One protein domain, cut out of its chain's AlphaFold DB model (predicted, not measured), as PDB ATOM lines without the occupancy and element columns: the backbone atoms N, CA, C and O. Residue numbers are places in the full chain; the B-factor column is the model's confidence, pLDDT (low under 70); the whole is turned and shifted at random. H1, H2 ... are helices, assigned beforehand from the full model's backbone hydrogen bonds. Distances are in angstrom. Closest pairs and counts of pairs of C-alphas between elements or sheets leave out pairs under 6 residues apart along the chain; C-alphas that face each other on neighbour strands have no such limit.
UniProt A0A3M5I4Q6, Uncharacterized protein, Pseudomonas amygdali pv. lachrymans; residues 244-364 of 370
ATOM      1  N   HIS A 244      46.840 -44.582 -12.010       54.47
ATOM      2  CA  HIS A 244      46.518 -45.425 -13.174       54.47
ATOM      3  C   HIS A 244      46.006 -46.826 -12.815       54.47
ATOM      4  O   HIS A 244      46.166 -47.771 -13.586       54.47
ATOM      5  N   LEU A 245      45.381 -46.984 -11.649       59.81
ATOM      6  CA  LEU A 245      44.747 -48.252 -11.300       59.81
ATOM      7  C   LEU A 245      43.520 -48.487 -12.184       59.81
ATOM      8  O   LEU A 245      42.580 -47.694 -12.174       59.81
ATOM      9  N   ASN A 246      43.540 -49.594 -12.923       63.53
ATOM     10  CA  ASN A 246      42.373 -50.127 -13.605       63.53
ATOM     11  C   ASN A 246      41.957 -51.467 -12.984       63.53
ATOM     12  O   ASN A 246      42.672 -52.082 -12.187       63.53
ATOM     13  N   ASP A 247      40.764 -51.881 -13.363       64.06
ATOM     14  CA  ASP A 247      40.127 -53.151 -13.059       64.06
ATOM     15  C   ASP A 247      41.061 -54.370 -13.203       64.06
ATOM     16  O   ASP A 247      41.197 -55.185 -12.283       64.06
ATOM     17  N   ARG A 248      41.792 -54.442 -14.319       70.94
ATOM     18  CA  ARG A 248      42.715 -55.539 -14.638       70.94
ATOM     19  C   ARG A 248      43.869 -55.632 -13.651       70.94
ATOM     20  O   ARG A 248      44.276 -56.739 -13.299       70.94
ATOM     21  N   THR A 249      44.392 -54.501 -13.180       75.25
ATOM     22  CA  THR A 249      45.478 -54.483 -12.191       75.25
ATOM     23  C   THR A 249      45.036 -55.123 -10.879       75.25
ATOM     24  O   THR A 249      45.777 -55.923 -10.314       75.25
ATOM     25  N   ILE A 250      43.811 -54.854 -10.424       75.06
ATOM     26  CA  ILE A 250      43.291 -55.392  -9.158       75.06
ATOM     27  C   ILE A 250      43.053 -56.896  -9.251       75.06
ATOM     28  O   ILE A 250      43.490 -57.643  -8.376       75.06
ATOM     29  N   LEU A 251      42.416 -57.354 -10.332       76.56
ATOM     30  CA  LEU A 251      42.226 -58.785 -10.574       76.56
ATOM     31  C   LEU A 251      43.572 -59.514 -10.663       76.56
ATOM     32  O   LEU A 251      43.754 -60.604 -10.117       76.56
ATOM     33  N   ARG A 252      44.568 -58.889 -11.299       82.81
ATOM     34  CA  ARG A 252      45.921 -59.442 -11.370       82.81
ATOM     35  C   ARG A 252      46.604 -59.478  -9.998       82.81
ATOM     36  O   ARG A 252      47.311 -60.437  -9.718       82.81
ATOM     37  N   MET A 253      46.386 -58.499  -9.120       85.06
ATOM     38  CA  MET A 253      46.882 -58.554  -7.736       85.06
ATOM     39  C   MET A 253      46.272 -59.730  -6.962       85.06
ATOM     40  O   MET A 253      46.991 -60.437  -6.255       85.06
ATOM     41  N   GLU A 254      44.972 -59.975  -7.126       82.69
ATOM     42  CA  GLU A 254      44.290 -61.093  -6.470       82.69
ATOM     43  C   GLU A 254      44.810 -62.458  -6.944       82.69
ATOM     44  O   GLU A 254      45.118 -63.320  -6.121       82.69
ATOM     45  N   THR A 255      45.001 -62.645  -8.255       85.00
ATOM     46  CA  THR A 255      45.575 -63.896  -8.795       85.00
ATOM     47  C   THR A 255      47.017 -64.145  -8.343       85.00
ATOM     48  O   THR A 255      47.457 -65.292  -8.285       85.00
ATOM     49  N   LEU A 256      47.746 -63.089  -7.967       87.06
ATOM     50  CA  LEU A 256      49.088 -63.169  -7.383       87.06
ATOM     51  C   LEU A 256      49.080 -63.426  -5.864       87.06
ATOM     52  O   LEU A 256      50.143 -63.431  -5.242       87.06
ATOM     53  N   GLY A 257      47.910 -63.650  -5.255       83.81
ATOM     54  CA  GLY A 257      47.772 -63.967  -3.831       83.81
ATOM     55  C   GLY A 257      47.944 -62.762  -2.903       83.81
ATOM     56  O   GLY A 257      48.260 -62.932  -1.724       83.81
ATOM     57  N   MET A 258      47.775 -61.542  -3.418       87.50
ATOM     58  CA  MET A 258      47.794 -60.326  -2.603       87.50
ATOM     59  C   MET A 258      46.451 -60.131  -1.889       87.50
ATOM     60  O   MET A 258      45.391 -60.435  -2.435       87.50
ATOM     61  N   ASP A 259      46.482 -59.563  -0.681       84.06
ATOM     62  CA  ASP A 259      45.275 -59.254   0.092       84.06
ATOM     63  C   ASP A 259      44.679 -57.920  -0.381       84.06
ATOM     64  O   ASP A 259      44.847 -56.857   0.231       84.06
ATOM     65  N   VAL A 260      44.001 -57.988  -1.529       78.31
ATOM     66  CA  VAL A 260      43.335 -56.847  -2.168       78.31
ATOM     67  C   VAL A 260      42.339 -56.186  -1.215       78.31
ATOM     68  O   VAL A 260      42.251 -54.959  -1.187       78.31
ATOM     69  N   GLN A 261      41.645 -56.953  -0.371       75.31
ATOM     70  CA  GLN A 261      40.673 -56.402   0.573       75.31
ATOM     71  C   GLN A 261      41.328 -55.520   1.628       75.31
ATOM     72  O   GLN A 261      40.889 -54.389   1.849       75.31
ATOM     73  N   ALA A 262      42.396 -55.996   2.270       74.94
ATOM     74  CA  ALA A 262      43.107 -55.195   3.260       74.94
ATOM     75  C   ALA A 262      43.772 -53.961   2.639       74.94
ATOM     76  O   ALA A 262      43.909 -52.938   3.316       74.94
ATOM     77  N   ILE A 263      44.188 -54.035   1.371       72.00
ATOM     78  CA  ILE A 263      44.706 -52.885   0.624       72.00
ATOM     79  C   ILE A 263      43.579 -51.872   0.378       72.00
ATOM     80  O   ILE A 263      43.708 -50.714   0.775       72.00
ATOM     81  N   LEU A 264      42.445 -52.302  -0.184       71.12
ATOM     82  CA  LEU A 264      41.313 -51.424  -0.490       71.12
ATOM     83  C   LEU A 264      40.726 -50.762   0.767       71.12
ATOM     84  O   LEU A 264      40.488 -49.555   0.747       71.12
ATOM     85  N   ARG A 265      40.581 -51.496   1.883       70.62
ATOM     86  CA  ARG A 265      40.114 -50.947   3.176       70.62
ATOM     87  C   ARG A 265      41.059 -49.890   3.753       70.62
ATOM     88  O   ARG A 265      40.601 -48.916   4.344       70.62
ATOM     89  N   ARG A 266      42.376 -50.065   3.598       66.94
ATOM     90  CA  ARG A 266      43.383 -49.084   4.044       66.94
ATOM     91  C   ARG A 266      43.265 -47.788   3.245       66.94
ATOM     92  O   ARG A 266      43.324 -46.715   3.832       66.94
ATOM     93  N   VAL A 267      43.097 -47.884   1.928       61.59
ATOM     94  CA  VAL A 267      43.028 -46.702   1.055       61.59
ATOM     95  C   VAL A 267      41.674 -45.996   1.126       61.59
ATOM     96  O   VAL A 267      41.633 -44.780   0.990       61.59
ATOM     97  N   ALA A 268      40.590 -46.692   1.476       61.62
ATOM     98  CA  ALA A 268      39.299 -46.064   1.774       61.62
ATOM     99  C   ALA A 268      39.360 -44.962   2.849       61.62
ATOM    100  O   ALA A 268      38.486 -44.099   2.904       61.62
ATOM    101  N   GLN A 269      40.381 -44.995   3.712       65.00
ATOM    102  CA  GLN A 269      40.615 -43.974   4.733       65.00
ATOM    103  C   GLN A 269      41.151 -42.658   4.136       65.00
ATOM    104  O   GLN A 269      41.053 -41.621   4.787       65.00
ATOM    105  N   GLN A 270      41.722 -42.690   2.924       63.25
ATOM    106  CA  GLN A 270      42.248 -41.546   2.165       63.25
ATOM    107  C   GLN A 270      42.075 -41.793   0.647       63.25
ATOM    108  O   GLN A 270      43.048 -42.120  -0.042       63.25
ATOM    109  N   PRO A 271      40.841 -41.700   0.119       62.50
ATOM    110  CA  PRO A 271      40.542 -42.097  -1.252       62.50
ATOM    111  C   PRO A 271      41.131 -41.120  -2.279       62.50
ATOM    112  O   PRO A 271      41.007 -39.903  -2.147       62.50
ATOM    113  N   THR A 272      41.737 -41.654  -3.341       65.38
ATOM    114  CA  THR A 272      42.122 -40.897  -4.544       65.38
ATOM    115  C   THR A 272      41.245 -41.273  -5.728       65.38
ATOM    116  O   THR A 272      40.624 -42.335  -5.736       65.38
ATOM    117  N   SER A 273      41.197 -40.428  -6.761       67.12
ATOM    118  CA  SER A 273      40.333 -40.642  -7.929       67.12
ATOM    119  C   SER A 273      40.558 -42.016  -8.576       67.12
ATOM    120  O   SER A 273      39.593 -42.713  -8.871       67.12
ATOM    121  N   GLY A 274      41.820 -42.444  -8.726       65.25
ATOM    122  CA  GLY A 274      42.184 -43.769  -9.251       65.25
ATOM    123  C   GLY A 274      41.704 -44.933  -8.376       65.25
ATOM    124  O   GLY A 274      41.252 -45.948  -8.899       65.25
ATOM    125  N   TRP A 275      41.724 -44.772  -7.048       71.81
ATOM    126  CA  TRP A 275      41.206 -45.778  -6.115       71.81
ATOM    127  C   TRP A 275      39.691 -45.963  -6.247       71.81
ATOM    128  O   TRP A 275      39.207 -47.091  -6.204       71.81
ATOM    129  N   VAL A 276      38.940 -44.877  -6.443       74.12
ATOM    130  CA  VAL A 276      37.480 -44.950  -6.576       74.12
ATOM    131  C   VAL A 276      37.086 -45.756  -7.822       74.12
ATOM    132  O   VAL A 276      36.223 -46.630  -7.738       74.12
ATOM    133  N   TYR A 277      37.745 -45.522  -8.965       72.94
ATOM    134  CA  TYR A 277      37.531 -46.324 -10.181       72.94
ATOM    135  C   TYR A 277      37.854 -47.800  -9.943       72.94
ATOM    136  O   TYR A 277      37.046 -48.677 -10.250       72.94
ATOM    137  N   ALA A 278      39.010 -48.060  -9.334       69.94
ATOM    138  CA  ALA A 278      39.476 -49.393  -8.995       69.94
ATOM    139  C   ALA A 278      38.472 -50.158  -8.105       69.94
ATOM    140  O   ALA A 278      38.142 -51.311  -8.376       69.94
ATOM    141  N   TYR A 279      37.928 -49.509  -7.075       77.06
ATOM    142  CA  TYR A 279      36.930 -50.113  -6.195       77.06
ATOM    143  C   TYR A 279      35.677 -50.575  -6.954       77.06
ATOM    144  O   TYR A 279      35.263 -51.731  -6.818       77.06
ATOM    145  N   PHE A 280      35.075 -49.693  -7.759       78.00
ATOM    146  CA  PHE A 280      33.848 -50.031  -8.484       78.00
ATOM    147  C   PHE A 280      34.089 -51.124  -9.520       78.00
ATOM    148  O   PHE A 280      33.285 -52.047  -9.621       78.00
ATOM    149  N   ALA A 281      35.221 -51.071 -10.221       75.00
ATOM    150  CA  ALA A 281      35.646 -52.141 -11.106       75.00
ATOM    151  C   ALA A 281      35.739 -53.500 -10.397       75.00
ATOM    152  O   ALA A 281      35.178 -54.485 -10.869       75.00
ATOM    153  N   TYR A 282      36.404 -53.552  -9.240       74.00
ATOM    154  CA  TYR A 282      36.570 -54.790  -8.480       74.00
ATOM    155  C   TYR A 282      35.232 -55.405  -8.059       74.00
ATOM    156  O   TYR A 282      35.017 -56.605  -8.220       74.00
ATOM    157  N   ARG A 283      34.307 -54.583  -7.549       75.94
ATOM    158  CA  ARG A 283      32.974 -55.047  -7.139       75.94
ATOM    159  C   ARG A 283      32.113 -55.505  -8.319       75.94
ATOM    160  O   ARG A 283      31.273 -56.377  -8.141       75.94
ATOM    161  N   LEU A 284      32.316 -54.932  -9.507       75.44
ATOM    162  CA  LEU A 284      31.623 -55.348 -10.729       75.44
ATOM    163  C   LEU A 284      32.206 -56.627 -11.345       75.44
ATOM    164  O   LEU A 284      31.482 -57.324 -12.045       75.44
ATOM    165  N   LEU A 285      33.475 -56.949 -11.089       73.88
ATOM    166  CA  LEU A 285      34.160 -58.116 -11.665       73.88
ATOM    167  C   LEU A 285      34.277 -59.309 -10.710       73.88
ATOM    168  O   LEU A 285      34.824 -60.342 -11.087       73.88
ATOM    169  N   THR A 286      33.810 -59.178  -9.468       69.81
ATOM    170  CA  THR A 286      33.895 -60.247  -8.469       69.81
ATOM    171  C   THR A 286      32.566 -60.432  -7.751       69.81
ATOM    172  O   THR A 286      31.881 -59.462  -7.437       69.81
ATOM    173  N   ASP A 287      32.232 -61.673  -7.400       68.88
ATOM    174  CA  ASP A 287      31.029 -62.008  -6.615       68.88
ATOM    175  C   ASP A 287      31.192 -61.714  -5.109       68.88
ATOM    176  O   ASP A 287      30.377 -62.114  -4.273       68.88
ATOM    177  N   ARG A 288      32.276 -61.028  -4.730       66.12
ATOM    178  CA  ARG A 288      32.618 -60.745  -3.339       66.12
ATOM    179  C   ARG A 288      31.870 -59.515  -2.825       66.12
ATOM    180  O   ARG A 288      32.067 -58.395  -3.290       66.12
ATOM    181  N   ASN A 289      31.037 -59.736  -1.809       60.38
ATOM    182  CA  ASN A 289      30.233 -58.705  -1.137       60.38
ATOM    183  C   ASN A 289      30.754 -58.319   0.260       60.38
ATOM    184  O   ASN A 289      30.142 -57.511   0.948       60.38
ATOM    185  N   ASP A 290      31.882 -58.877   0.685       60.94
ATOM    186  CA  ASP A 290      32.528 -58.659   1.989       60.94
ATOM    187  C   ASP A 290      33.413 -57.395   2.048       60.94
ATOM    188  O   ASP A 290      33.973 -57.033   3.094       60.94
ATOM    189  N   LEU A 291      33.528 -56.701   0.919       57.72
ATOM    190  CA  LEU A 291      34.201 -55.418   0.773       57.72
ATOM    191  C   LEU A 291      33.203 -54.275   0.974       57.72
ATOM    192  O   LEU A 291      32.925 -53.501   0.061       57.72
ATOM    193  N   ASP A 292      32.643 -54.195   2.176       56.59
ATOM    194  CA  ASP A 292      31.837 -53.052   2.589       56.59
ATOM    195  C   ASP A 292      32.775 -51.904   2.989       56.59
ATOM    196  O   ASP A 292      33.667 -52.082   3.829       56.59
ATOM    197  N   ILE A 293      32.647 -50.751   2.330       56.28
ATOM    198  CA  ILE A 293      33.483 -49.574   2.589       56.28
ATOM    199  C   ILE A 293      32.584 -48.461   3.130       56.28
ATOM    200  O   ILE A 293      31.906 -47.805   2.339       56.28
ATOM    201  N   PRO A 294      32.612 -48.190   4.450       48.00
ATOM    202  CA  PRO A 294      31.682 -47.270   5.119       48.00
ATOM    203  C   PRO A 294      31.768 -45.783   4.718       48.00
ATOM    204  O   PRO A 294      31.174 -44.947   5.390       48.00
ATOM    205  N   SER A 295      32.529 -45.421   3.681       51.06
ATOM    206  CA  SER A 295      32.855 -44.033   3.318       51.06
ATOM    207  C   SER A 295      32.660 -43.684   1.837       51.06
ATOM    208  O   SER A 295      32.937 -42.550   1.448       51.06
ATOM    209  N   LEU A 296      32.187 -44.613   0.998       61.88
ATOM    210  CA  LEU A 296      31.876 -44.319  -0.404       61.88
ATOM    211  C   LEU A 296      30.455 -43.772  -0.533       61.88
ATOM    212  O   LEU A 296      29.520 -44.495  -0.865       61.88
ATOM    213  N   ASP A 297      30.303 -42.481  -0.257       68.62
ATOM    214  CA  ASP A 297      29.041 -41.789  -0.479       68.62
ATOM    215  C   ASP A 297      28.928 -41.368  -1.950       68.62
ATOM    216  O   ASP A 297      29.715 -40.562  -2.451       68.62
ATOM    217  N   LEU A 298      27.924 -41.905  -2.646       70.56
ATOM    218  CA  LEU A 298      27.597 -41.516  -4.015       70.56
ATOM    219  C   LEU A 298      27.230 -40.032  -4.134       70.56
ATOM    220  O   LEU A 298      27.217 -39.547  -5.258       70.56
ATOM    221  N   THR A 299      26.957 -39.319  -3.029       71.69
ATOM    222  CA  THR A 299      26.734 -37.862  -3.029       71.69
ATOM    223  C   THR A 299      27.982 -37.059  -3.422       71.69
ATOM    224  O   THR A 299      27.853 -35.937  -3.923       71.69
ATOM    225  N   ASP A 300      29.184 -37.630  -3.268       79.44
ATOM    226  CA  ASP A 300      30.441 -37.036  -3.726       79.44
ATOM    227  C   ASP A 300      30.547 -37.099  -5.261       79.44
ATOM    228  O   ASP A 300      30.418 -38.154  -5.884       79.44
ATOM    229  N   ILE A 301      30.829 -35.955  -5.893       73.75
ATOM    230  CA  ILE A 301      30.871 -35.808  -7.358       73.75
ATOM    231  C   ILE A 301      31.923 -36.724  -8.006       73.75
ATOM    232  O   ILE A 301      31.689 -37.254  -9.096       73.75
ATOM    233  N   THR A 302      33.066 -36.925  -7.351       72.50
ATOM    234  CA  THR A 302      34.155 -37.786  -7.832       72.50
ATOM    235  C   THR A 302      33.741 -39.251  -7.759       72.50
ATOM    236  O   THR A 302      33.949 -40.003  -8.716       72.50
ATOM    237  N   ILE A 303      33.101 -39.643  -6.651       77.81
ATOM    238  CA  ILE A 303      32.599 -41.005  -6.430       77.81
ATOM    239  C   ILE A 303      31.479 -41.338  -7.412       77.81
ATOM    240  O   ILE A 303      31.541 -42.366  -8.092       77.81
ATOM    241  N   LYS A 304      30.522 -40.424  -7.573       83.56
ATOM    242  CA  LYS A 304      29.459 -40.498  -8.578       83.56
ATOM    243  C   LYS A 304      30.020 -40.701  -9.986       83.56
ATOM    244  O   LYS A 304      29.602 -41.617 -10.694       83.56
ATOM    245  N   GLY A 305      30.957 -39.847 -10.403       80.50
ATOM    246  CA  GLY A 305      31.549 -39.905 -11.741       80.50
ATOM    247  C   GLY A 305      32.235 -41.244 -12.012       80.50
ATOM    248  O   GLY A 305      32.063 -41.824 -13.085       80.50
ATOM    249  N   ALA A 306      32.946 -41.774 -11.016       76.62
ATOM    250  CA  ALA A 306      33.608 -43.066 -11.118       76.62
ATOM    251  C   ALA A 306      32.637 -44.250 -11.173       76.62
ATOM    252  O   ALA A 306      32.793 -45.111 -12.039       76.62
ATOM    253  N   ALA A 307      31.607 -44.265 -10.320       79.94
ATOM    254  CA  ALA A 307      30.566 -45.292 -10.327       79.94
ATOM    255  C   ALA A 307      29.858 -45.369 -11.688       79.94
ATOM    256  O   ALA A 307      29.755 -46.442 -12.284       79.94
ATOM    257  N   LYS A 308      29.433 -44.211 -12.215       83.94
ATOM    258  CA  LYS A 308      28.775 -44.095 -13.523       83.94
ATOM    259  C   LYS A 308      29.664 -44.613 -14.648       83.94
ATOM    260  O   LYS A 308      29.212 -45.406 -15.471       83.94
ATOM    261  N   ARG A 309      30.932 -44.191 -14.665       83.12
ATOM    262  CA  ARG A 309      31.901 -44.601 -15.683       83.12
ATOM    263  C   ARG A 309      32.134 -46.110 -15.671       83.12
ATOM    264  O   ARG A 309      32.054 -46.725 -16.723       83.12
ATOM    265  N   MET A 310      32.379 -46.707 -14.504       81.44
ATOM    266  CA  MET A 310      32.636 -48.150 -14.399       81.44
ATOM    267  C   MET A 310      31.414 -48.986 -14.777       81.44
ATOM    268  O   MET A 310      31.562 -49.967 -15.501       81.44
ATOM    269  N   LEU A 311      30.203 -48.562 -14.391       79.44
ATOM    270  CA  LEU A 311      28.969 -49.191 -14.870       79.44
ATOM    271  C   LEU A 311      28.871 -49.158 -16.401       79.44
ATOM    272  O   LEU A 311      28.489 -50.152 -17.004       79.44
ATOM    273  N   MET A 312      29.230 -48.045 -17.044       79.50
ATOM    274  CA  MET A 312      29.183 -47.923 -18.507       79.50
ATOM    275  C   MET A 312      30.311 -48.674 -19.233       79.50
ATOM    276  O   MET A 312      30.102 -49.111 -20.365       79.50
ATOM    277  N   GLU A 313      31.498 -48.788 -18.626       78.00
ATOM    278  CA  GLU A 313      32.686 -49.396 -19.243       78.00
ATOM    279  C   GLU A 313      32.732 -50.926 -19.093       78.00
ATOM    280  O   GLU A 313      33.069 -51.593 -20.068       78.00
ATOM    281  N   ILE A 314      32.379 -51.469 -17.919       69.38
ATOM    282  CA  ILE A 314      32.582 -52.889 -17.554       69.38
ATOM    283  C   ILE A 314      31.315 -53.742 -17.740       69.38
ATOM    284  O   ILE A 314      31.380 -54.965 -17.856       69.38
ATOM    285  N   CYS A 315      30.129 -53.132 -17.759       64.00
ATOM    286  CA  CYS A 315      28.893 -53.897 -17.870       64.00
ATOM    287  C   CYS A 315      28.745 -54.536 -19.264       64.00
ATOM    288  O   CYS A 315      28.950 -53.869 -20.281       64.00
ATOM    289  N   ALA A 316      28.285 -55.795 -19.268       56.84
ATOM    290  CA  ALA A 316      28.068 -56.687 -20.418       56.84
ATOM    291  C   ALA A 316      29.262 -57.542 -20.896       56.84
ATOM    292  O   ALA A 316      29.128 -58.207 -21.923       56.84
ATOM    293  N   ASP A 317      30.362 -57.605 -20.142       57.72
ATOM    294  CA  ASP A 317      31.416 -58.609 -20.356       57.72
ATOM    295  C   ASP A 317      31.088 -59.923 -19.606       57.72
ATOM    296  O   ASP A 317      30.492 -59.902 -18.525       57.72
ATOM    297  N   ASP A 318      31.448 -61.085 -20.167       51.09
ATOM    298  CA  ASP A 318      31.201 -62.396 -19.543       51.09
ATOM    299  C   ASP A 318      31.830 -62.480 -18.135       51.09
ATOM    300  O   ASP A 318      33.030 -62.261 -17.963       51.09
ATOM    301  N   GLY A 319      31.025 -62.831 -17.123       56.53
ATOM    302  CA  GLY A 319      31.477 -63.007 -15.732       56.53
ATOM    303  C   GLY A 319      31.312 -61.797 -14.800       56.53
ATOM    304  O   GLY A 319      31.844 -61.826 -13.694       56.53
ATOM    305  N   PHE A 320      30.585 -60.746 -15.202       75.19
ATOM    306  CA  PHE A 320      30.330 -59.581 -14.339       75.19
ATOM    307  C   PHE A 320      29.264 -59.832 -13.247       75.19
ATOM    308  O   PHE A 320      28.265 -60.524 -13.464       75.19
ATOM    309  N   ASN A 321      29.429 -59.201 -12.079       77.38
ATOM    310  CA  ASN A 321      28.525 -59.287 -10.929       77.38
ATOM    311  C   ASN A 321      27.240 -58.472 -11.171       77.38
ATOM    312  O   ASN A 321      27.143 -57.282 -10.842       77.38
ATOM    313  N   GLN A 322      26.233 -59.137 -11.742       77.25
ATOM    314  CA  GLN A 322      24.922 -58.550 -12.040       77.25
ATOM    315  C   GLN A 322      24.227 -57.983 -10.801       77.25
ATOM    316  O   GLN A 322      23.632 -56.909 -10.873       77.25
ATOM    317  N   THR A 323      24.320 -58.665  -9.661       77.81
ATOM    318  CA  THR A 323      23.642 -58.250  -8.429       77.81
ATOM    319  C   THR A 323      24.183 -56.919  -7.916       77.81
ATOM    320  O   THR A 323      23.403 -56.013  -7.619       77.81
ATOM    321  N   TYR A 324      25.506 -56.762  -7.853       77.69
ATOM    322  CA  TYR A 324      26.109 -55.502  -7.425       77.69
ATOM    323  C   TYR A 324      25.850 -54.383  -8.437       77.69
ATOM    324  O   TYR A 324      25.538 -53.258  -8.047       77.69
ATOM    325  N   ALA A 325      25.910 -54.688  -9.736       78.81
ATOM    326  CA  ALA A 325      25.609 -53.718 -10.781       78.81
ATOM    327  C   ALA A 325      24.166 -53.190 -10.668       78.81
ATOM    328  O   ALA A 325      23.957 -51.981 -10.737       78.81
ATOM    329  N   GLN A 326      23.186 -54.067 -10.416       79.56
ATOM    330  CA  GLN A 326      21.788 -53.683 -10.178       79.56
ATOM    331  C   GLN A 326      21.625 -52.819  -8.925       79.56
ATOM    332  O   GLN A 326      20.910 -51.818  -8.965       79.56
ATOM    333  N   GLN A 327      22.292 -53.177  -7.824       79.50
ATOM    334  CA  GLN A 327      22.256 -52.404  -6.578       79.50
ATOM    335  C   GLN A 327      22.844 -51.004  -6.773       79.50
ATOM    336  O   GLN A 327      22.176 -50.012  -6.481       79.50
ATOM    337  N   LEU A 328      24.051 -50.919  -7.337       80.44
ATOM    338  CA  LEU A 328      24.749 -49.660  -7.582       80.44
ATOM    339  C   LEU A 328      23.972 -48.765  -8.553       80.44
ATOM    340  O   LEU A 328      23.810 -47.572  -8.307       80.44
ATOM    341  N   MET A 329      23.449 -49.344  -9.636       79.88
ATOM    342  CA  MET A 329      22.606 -48.647 -10.603       79.88
ATOM    343  C   MET A 329      21.309 -48.169  -9.924       79.88
ATOM    344  O   MET A 329      20.937 -47.007 -10.051       79.88
ATOM    345  N   GLY A 330      20.657 -48.995  -9.103       77.62
ATOM    346  CA  GLY A 330      19.458 -48.609  -8.348       77.62
ATOM    347  C   GLY A 330      19.686 -47.482  -7.336       77.62
ATOM    348  O   GLY A 330      18.822 -46.617  -7.169       77.62
ATOM    349  N   GLU A 331      20.841 -47.450  -6.672       78.88
ATOM    350  CA  GLU A 331      21.235 -46.330  -5.815       78.88
ATOM    351  C   GLU A 331      21.549 -45.070  -6.619       78.88
ATOM    352  O   GLU A 331      21.109 -43.979  -6.246       78.88
ATOM    353  N   PHE A 332      22.226 -45.217  -7.758       77.50
ATOM    354  CA  PHE A 332      22.519 -44.117  -8.667       77.50
ATOM    355  C   PHE A 332      21.235 -43.484  -9.217       77.50
ATOM    356  O   PHE A 332      21.078 -42.269  -9.156       77.50
ATOM    357  N   GLY A 333      20.282 -44.289  -9.695       71.94
ATOM    358  CA  GLY A 333      18.983 -43.822 -10.190       71.94
ATOM    359  C   GLY A 333      18.106 -43.176  -9.111       71.94
ATOM    360  O   GLY A 333      17.292 -42.309  -9.426       71.94
ATOM    361  N   ARG A 334      18.293 -43.545  -7.834       75.69
ATOM    362  CA  ARG A 334      17.637 -42.894  -6.687       75.69
ATOM    363  C   ARG A 334      18.220 -41.507  -6.404       75.69
ATOM    364  O   ARG A 334      17.467 -40.588  -6.100       75.69
ATOM    365  N   LEU A 335      19.545 -41.369  -6.446       76.19
ATOM    366  CA  LEU A 335      20.241 -40.120  -6.111       76.19
ATOM    367  C   LEU A 335      20.306 -39.136  -7.291       76.19
ATOM    368  O   LEU A 335      20.269 -37.925  -7.081       76.19
ATOM    369  N   TYR A 336      20.366 -39.647  -8.524       78.19
ATOM    370  CA  TYR A 336      20.594 -38.881  -9.755       78.19
ATOM    371  C   TYR A 336      19.626 -39.282 -10.884       78.19
ATOM    372  O   TYR A 336      20.055 -39.761 -11.937       78.19
ATOM    373  N   PRO A 337      18.310 -39.056 -10.719       71.44
ATOM    374  CA  PRO A 337      17.286 -39.538 -11.654       71.44
ATOM    375  C   PRO A 337      17.441 -38.989 -13.084       71.44
ATOM    376  O   PRO A 337      17.189 -39.702 -14.052       71.44
ATOM    377  N   ASN A 338      17.926 -37.752 -13.241       72.06
ATOM    378  CA  ASN A 338      18.138 -37.146 -14.562       72.06
ATOM    379  C   ASN A 338      19.321 -37.763 -15.319       72.06
ATOM    380  O   ASN A 338      19.224 -37.986 -16.520       72.06
ATOM    381  N   GLU A 339      20.413 -38.070 -14.617       70.62
ATOM    382  CA  GLU A 339      21.594 -38.732 -15.193       70.62
ATOM    383  C   GLU A 339      21.374 -40.235 -15.399       70.62
ATOM    384  O   GLU A 339      22.131 -40.888 -16.113       70.62
ATOM    385  N   GLY A 340      20.325 -40.789 -14.785       64.56
ATOM    386  CA  GLY A 340      19.901 -42.163 -14.993       64.56
ATOM    387  C   GLY A 340      19.491 -42.465 -16.439       64.56
ATOM    388  O   GLY A 340      19.602 -43.611 -16.878       64.56
ATOM    389  N   LYS A 341      19.075 -41.441 -17.198       69.50
ATOM    390  CA  LYS A 341      18.732 -41.557 -18.623       69.50
ATOM    391  C   LYS A 341      19.917 -42.011 -19.471       69.50
ATOM    392  O   LYS A 341      19.730 -42.832 -20.365       69.50
ATOM    393  N   ASP A 342      21.131 -41.596 -19.116       75.94
ATOM    394  CA  ASP A 342      22.352 -41.960 -19.839       75.94
ATOM    395  C   ASP A 342      22.567 -43.488 -19.879       75.94
ATOM    396  O   ASP A 342      23.125 -44.022 -20.840       75.94
ATOM    397  N   PHE A 343      22.088 -44.231 -18.868       77.62
ATOM    398  CA  PHE A 343      22.154 -45.700 -18.862       77.62
ATOM    399  C   PHE A 343      21.120 -46.358 -19.787       77.62
ATOM    400  O   PHE A 343      21.361 -47.453 -20.289       77.62
ATOM    401  N   LEU A 344      19.979 -45.711 -20.040       74.00
ATOM    402  CA  LEU A 344      18.963 -46.202 -20.982       74.00
ATOM    403  C   LEU A 344      19.367 -45.955 -22.442       74.00
ATOM    404  O   LEU A 344      18.930 -46.678 -23.343       74.00
ATOM    405  N   GLU A 345      20.193 -44.935 -22.666       77.31
ATOM    406  CA  GLU A 345      20.713 -44.553 -23.979       77.31
ATOM    407  C   GLU A 345      21.933 -45.389 -24.392       77.31
ATOM    408  O   GLU A 345      22.145 -45.639 -25.581       77.31
ATOM    409  N   ASN A 346      22.704 -45.904 -23.429       77.75
ATOM    410  CA  ASN A 346      23.853 -46.760 -23.703       77.75
ATOM    411  C   ASN A 346      23.434 -48.228 -23.930       77.75
ATOM    412  O   ASN A 346      22.990 -48.926 -23.018       77.75
ATOM    413  N   GLN A 347      23.639 -48.724 -25.156       76.94
ATOM    414  CA  GLN A 347      23.239 -50.074 -25.580       76.94
ATOM    415  C   GLN A 347      23.808 -51.209 -24.710       76.94
ATOM    416  O   GLN A 347      23.126 -52.221 -24.558       76.94
ATOM    417  N   LYS A 348      25.002 -51.051 -24.115       76.50
ATOM    418  CA  LYS A 348      25.636 -52.089 -23.279       76.50
ATOM    419  C   LYS A 348      24.913 -52.299 -21.947       76.50
ATOM    420  O   LYS A 348      24.731 -53.425 -21.501       76.50
ATOM    421  N   VAL A 349      24.482 -51.209 -21.320       77.81
ATOM    422  CA  VAL A 349      23.872 -51.202 -19.977       77.81
ATOM    423  C   VAL A 349      22.351 -51.130 -20.010       77.81
ATOM    424  O   VAL A 349      21.712 -51.370 -18.991       77.81
ATOM    425  N   LYS A 350      21.748 -50.849 -21.170       78.00
ATOM    426  CA  LYS A 350      20.301 -50.664 -21.315       78.00
ATOM    427  C   LYS A 350      19.480 -51.828 -20.761       78.00
ATOM    428  O   LYS A 350      18.488 -51.592 -20.081       78.00
ATOM    429  N   GLN A 351      19.883 -53.070 -21.030       77.38
ATOM    430  CA  GLN A 351      19.173 -54.245 -20.509       77.38
ATOM    431  C   GLN A 351      19.223 -54.297 -18.979       77.38
ATOM    432  O   GLN A 351      18.198 -54.513 -18.342       77.38
ATOM    433  N   LEU A 352      20.383 -54.002 -18.387       77.69
ATOM    434  CA  LEU A 352      20.536 -53.915 -16.938       77.69
ATOM    435  C   LEU A 352      19.667 -52.790 -16.356       77.69
ATOM    436  O   LEU A 352      18.910 -53.027 -15.418       77.69
ATOM    437  N   ALA A 353      19.695 -51.599 -16.955       76.00
ATOM    438  CA  ALA A 353      18.903 -50.450 -16.516       76.00
ATOM    439  C   ALA A 353      17.390 -50.720 -16.552       76.00
ATOM    440  O   ALA A 353      16.664 -50.280 -15.664       76.00
ATOM    441  N   LEU A 354      16.912 -51.489 -17.536       75.38
ATOM    442  CA  LEU A 354      15.509 -51.904 -17.627       75.38
ATOM    443  C   LEU A 354      15.100 -52.920 -16.548       75.38
ATOM    444  O   LEU A 354      13.917 -52.988 -16.224       75.38
ATOM    445  N   THR A 355      16.046 -53.693 -15.999       73.62
ATOM    446  CA  THR A 355      15.781 -54.669 -14.919       73.62
ATOM    447  C   THR A 355      15.756 -54.056 -13.520       73.62
ATOM    448  O   THR A 355      15.300 -54.700 -12.583       73.62
ATOM    449  N   VAL A 356      16.249 -52.827 -13.353       72.88
ATOM    450  CA  VAL A 356      16.284 -52.154 -12.052       72.88
ATOM    451  C   VAL A 356      14.997 -51.346 -11.871       72.88
ATOM    452  O   VAL A 356      14.853 -50.255 -12.422       72.88
ATOM    453  N   ASP A 357      14.073 -51.873 -11.059       56.16
ATOM    454  CA  ASP A 357      12.706 -51.360 -10.845       56.16
ATOM    455  C   ASP A 357      12.620 -49.843 -10.570       56.16
ATOM    456  O   ASP A 357      11.700 -49.165 -11.028       56.16
ATOM    457  N   ARG A 358      13.627 -49.263  -9.903       55.00
ATOM    458  CA  ARG A 358      13.649 -47.832  -9.550       55.00
ATOM    459  C   ARG A 358      13.842 -46.876 -10.733       55.00
ATOM    460  O   ARG A 358      13.466 -45.716 -10.607       55.00
ATOM    461  N   TYR A 359      14.383 -47.322 -11.874       53.12
ATOM    462  CA  TYR A 359      14.527 -46.457 -13.060       53.12
ATOM    463  C   TYR A 359      13.191 -46.159 -13.730       53.12
ATOM    464  O   TYR A 359      13.027 -45.090 -14.318       53.12
ATOM    465  N   ARG A 360      12.230 -47.082 -13.623       50.91
ATOM    466  CA  ARG A 360      10.870 -46.857 -14.113       50.91
ATOM    467  C   ARG A 360      10.122 -45.857 -13.240       50.91
ATOM    468  O   ARG A 360       9.490 -44.968 -13.785       50.91
ATOM    469  N   GLU A 361      10.249 -45.940 -11.920       49.78
ATOM    470  CA  GLU A 361       9.512 -45.056 -11.006       49.78
ATOM    471  C   GLU A 361      10.081 -43.626 -10.948       49.78
ATOM    472  O   GLU A 361       9.324 -42.680 -10.746       49.78
ATOM    473  N   SER A 362      11.390 -43.425 -11.165       45.59
ATOM    474  CA  SER A 362      12.016 -42.095 -11.056       45.59
ATOM    475  C   SER A 362      12.170 -41.342 -12.383       45.59
ATOM    476  O   SER A 362      12.114 -40.112 -12.391       45.59
ATOM    477  N   ALA A 363      12.310 -42.038 -13.523       42.81
ATOM    478  CA  ALA A 363      12.265 -41.398 -14.844       42.81
ATOM    479  C   ALA A 363      10.834 -40.996 -15.243       42.81
ATOM    480  O   ALA A 363      10.647 -40.147 -16.117       42.81
ATOM    481  N   MET A 364       9.838 -41.592 -14.583       43.44
ATOM    482  CA  MET A 364       8.421 -41.385 -14.834       43.44
ATOM    483  C   MET A 364       7.738 -40.681 -13.665       43.44
ATOM    484  O   MET A 364       6.768 -41.176 -13.104       43.44
TER     485      MET A 364
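What this domain is: This is residues 244 to 364 of the 370 residues of an uncharacterized protein of Pseudomonas amygdali pv. lachrymans (UniProt A0A3M5I4Q6). Three helices, H3, H4 and H5, make the middle of this helical body, with H4 crossing between H3 and H5. H1 packs on H3 at one end of the length, with H2 at that same end; H7 and H8 pack on H5 at the other, with H6 next to H7. The 121 printed residues hold eight named helices, H1 to H8 in chain order, and no named strand: the class is all helix. The whole is compact, with a radius of gyration of the C-alphas of 14.2 A, and spans 45 by 30 by 24 A.

How they stand to each other: Start at H4, residues 301 to 314. It touches H3, residues 273 to 285, at a steep tilt of 39 degrees, the same way; the closest C-alphas, Tyr 277 and Ala 306, are 5.2 A apart. H5, residues 322 to 335, forms a hairpin with H4, at 37 degrees, only just steep; C-alphas 311 and 325 are closest, 7.0 A. H3 and H5 touch only at their ends, closest at C-alphas 284 and 325, 6.2 A. Outward from H3, H1, residues 247 to 255, touches it at C-alphas 247 and 281, 5.0 A. H2, residues 260 to 267, only just touches H3, with 3 pairs of C-alphas within 8 A, closest at 264 and 279, 7.3 A. Outward from H5, H8, residues 357 to 363, touches it at C-alphas 333 and 359, 5.9 A, and H7, residues 350 to 355, is about perpendicular to it at 87 degrees, closest at C-alphas 326 and 352, 6.9 A. H6, residues 341 to 345, touches H7 only at the corner, closest at C-alphas 344 and 350, 4.7 A. Every O i to N i+4 pair is within hydrogen-bond range in H1 to H7, and 2 of 3 in H8.

Where its parts are: Find C-alpha 301 at (30.871, -35.808, -7.358); from there H4 runs 20.0 A to C-alpha 314. H5 measures 19.9 A and H3 18.9 A. H1 begins at C-alpha 247, (40.127, -53.151, -13.059), and H8 ends at C-alpha 363, (12.265, -41.398, -14.844).

The domain as a whole: The C-alphas of Leu 256 and Met 364 are the two farthest apart, 46.7 A. The printed part has no cut, and its one long link is residues 286 to 300, between H3 and H4. Mean pLDDT of the printed part is 71.1; 42 residues are under 70, among them 286 to 297 and 357 to 364.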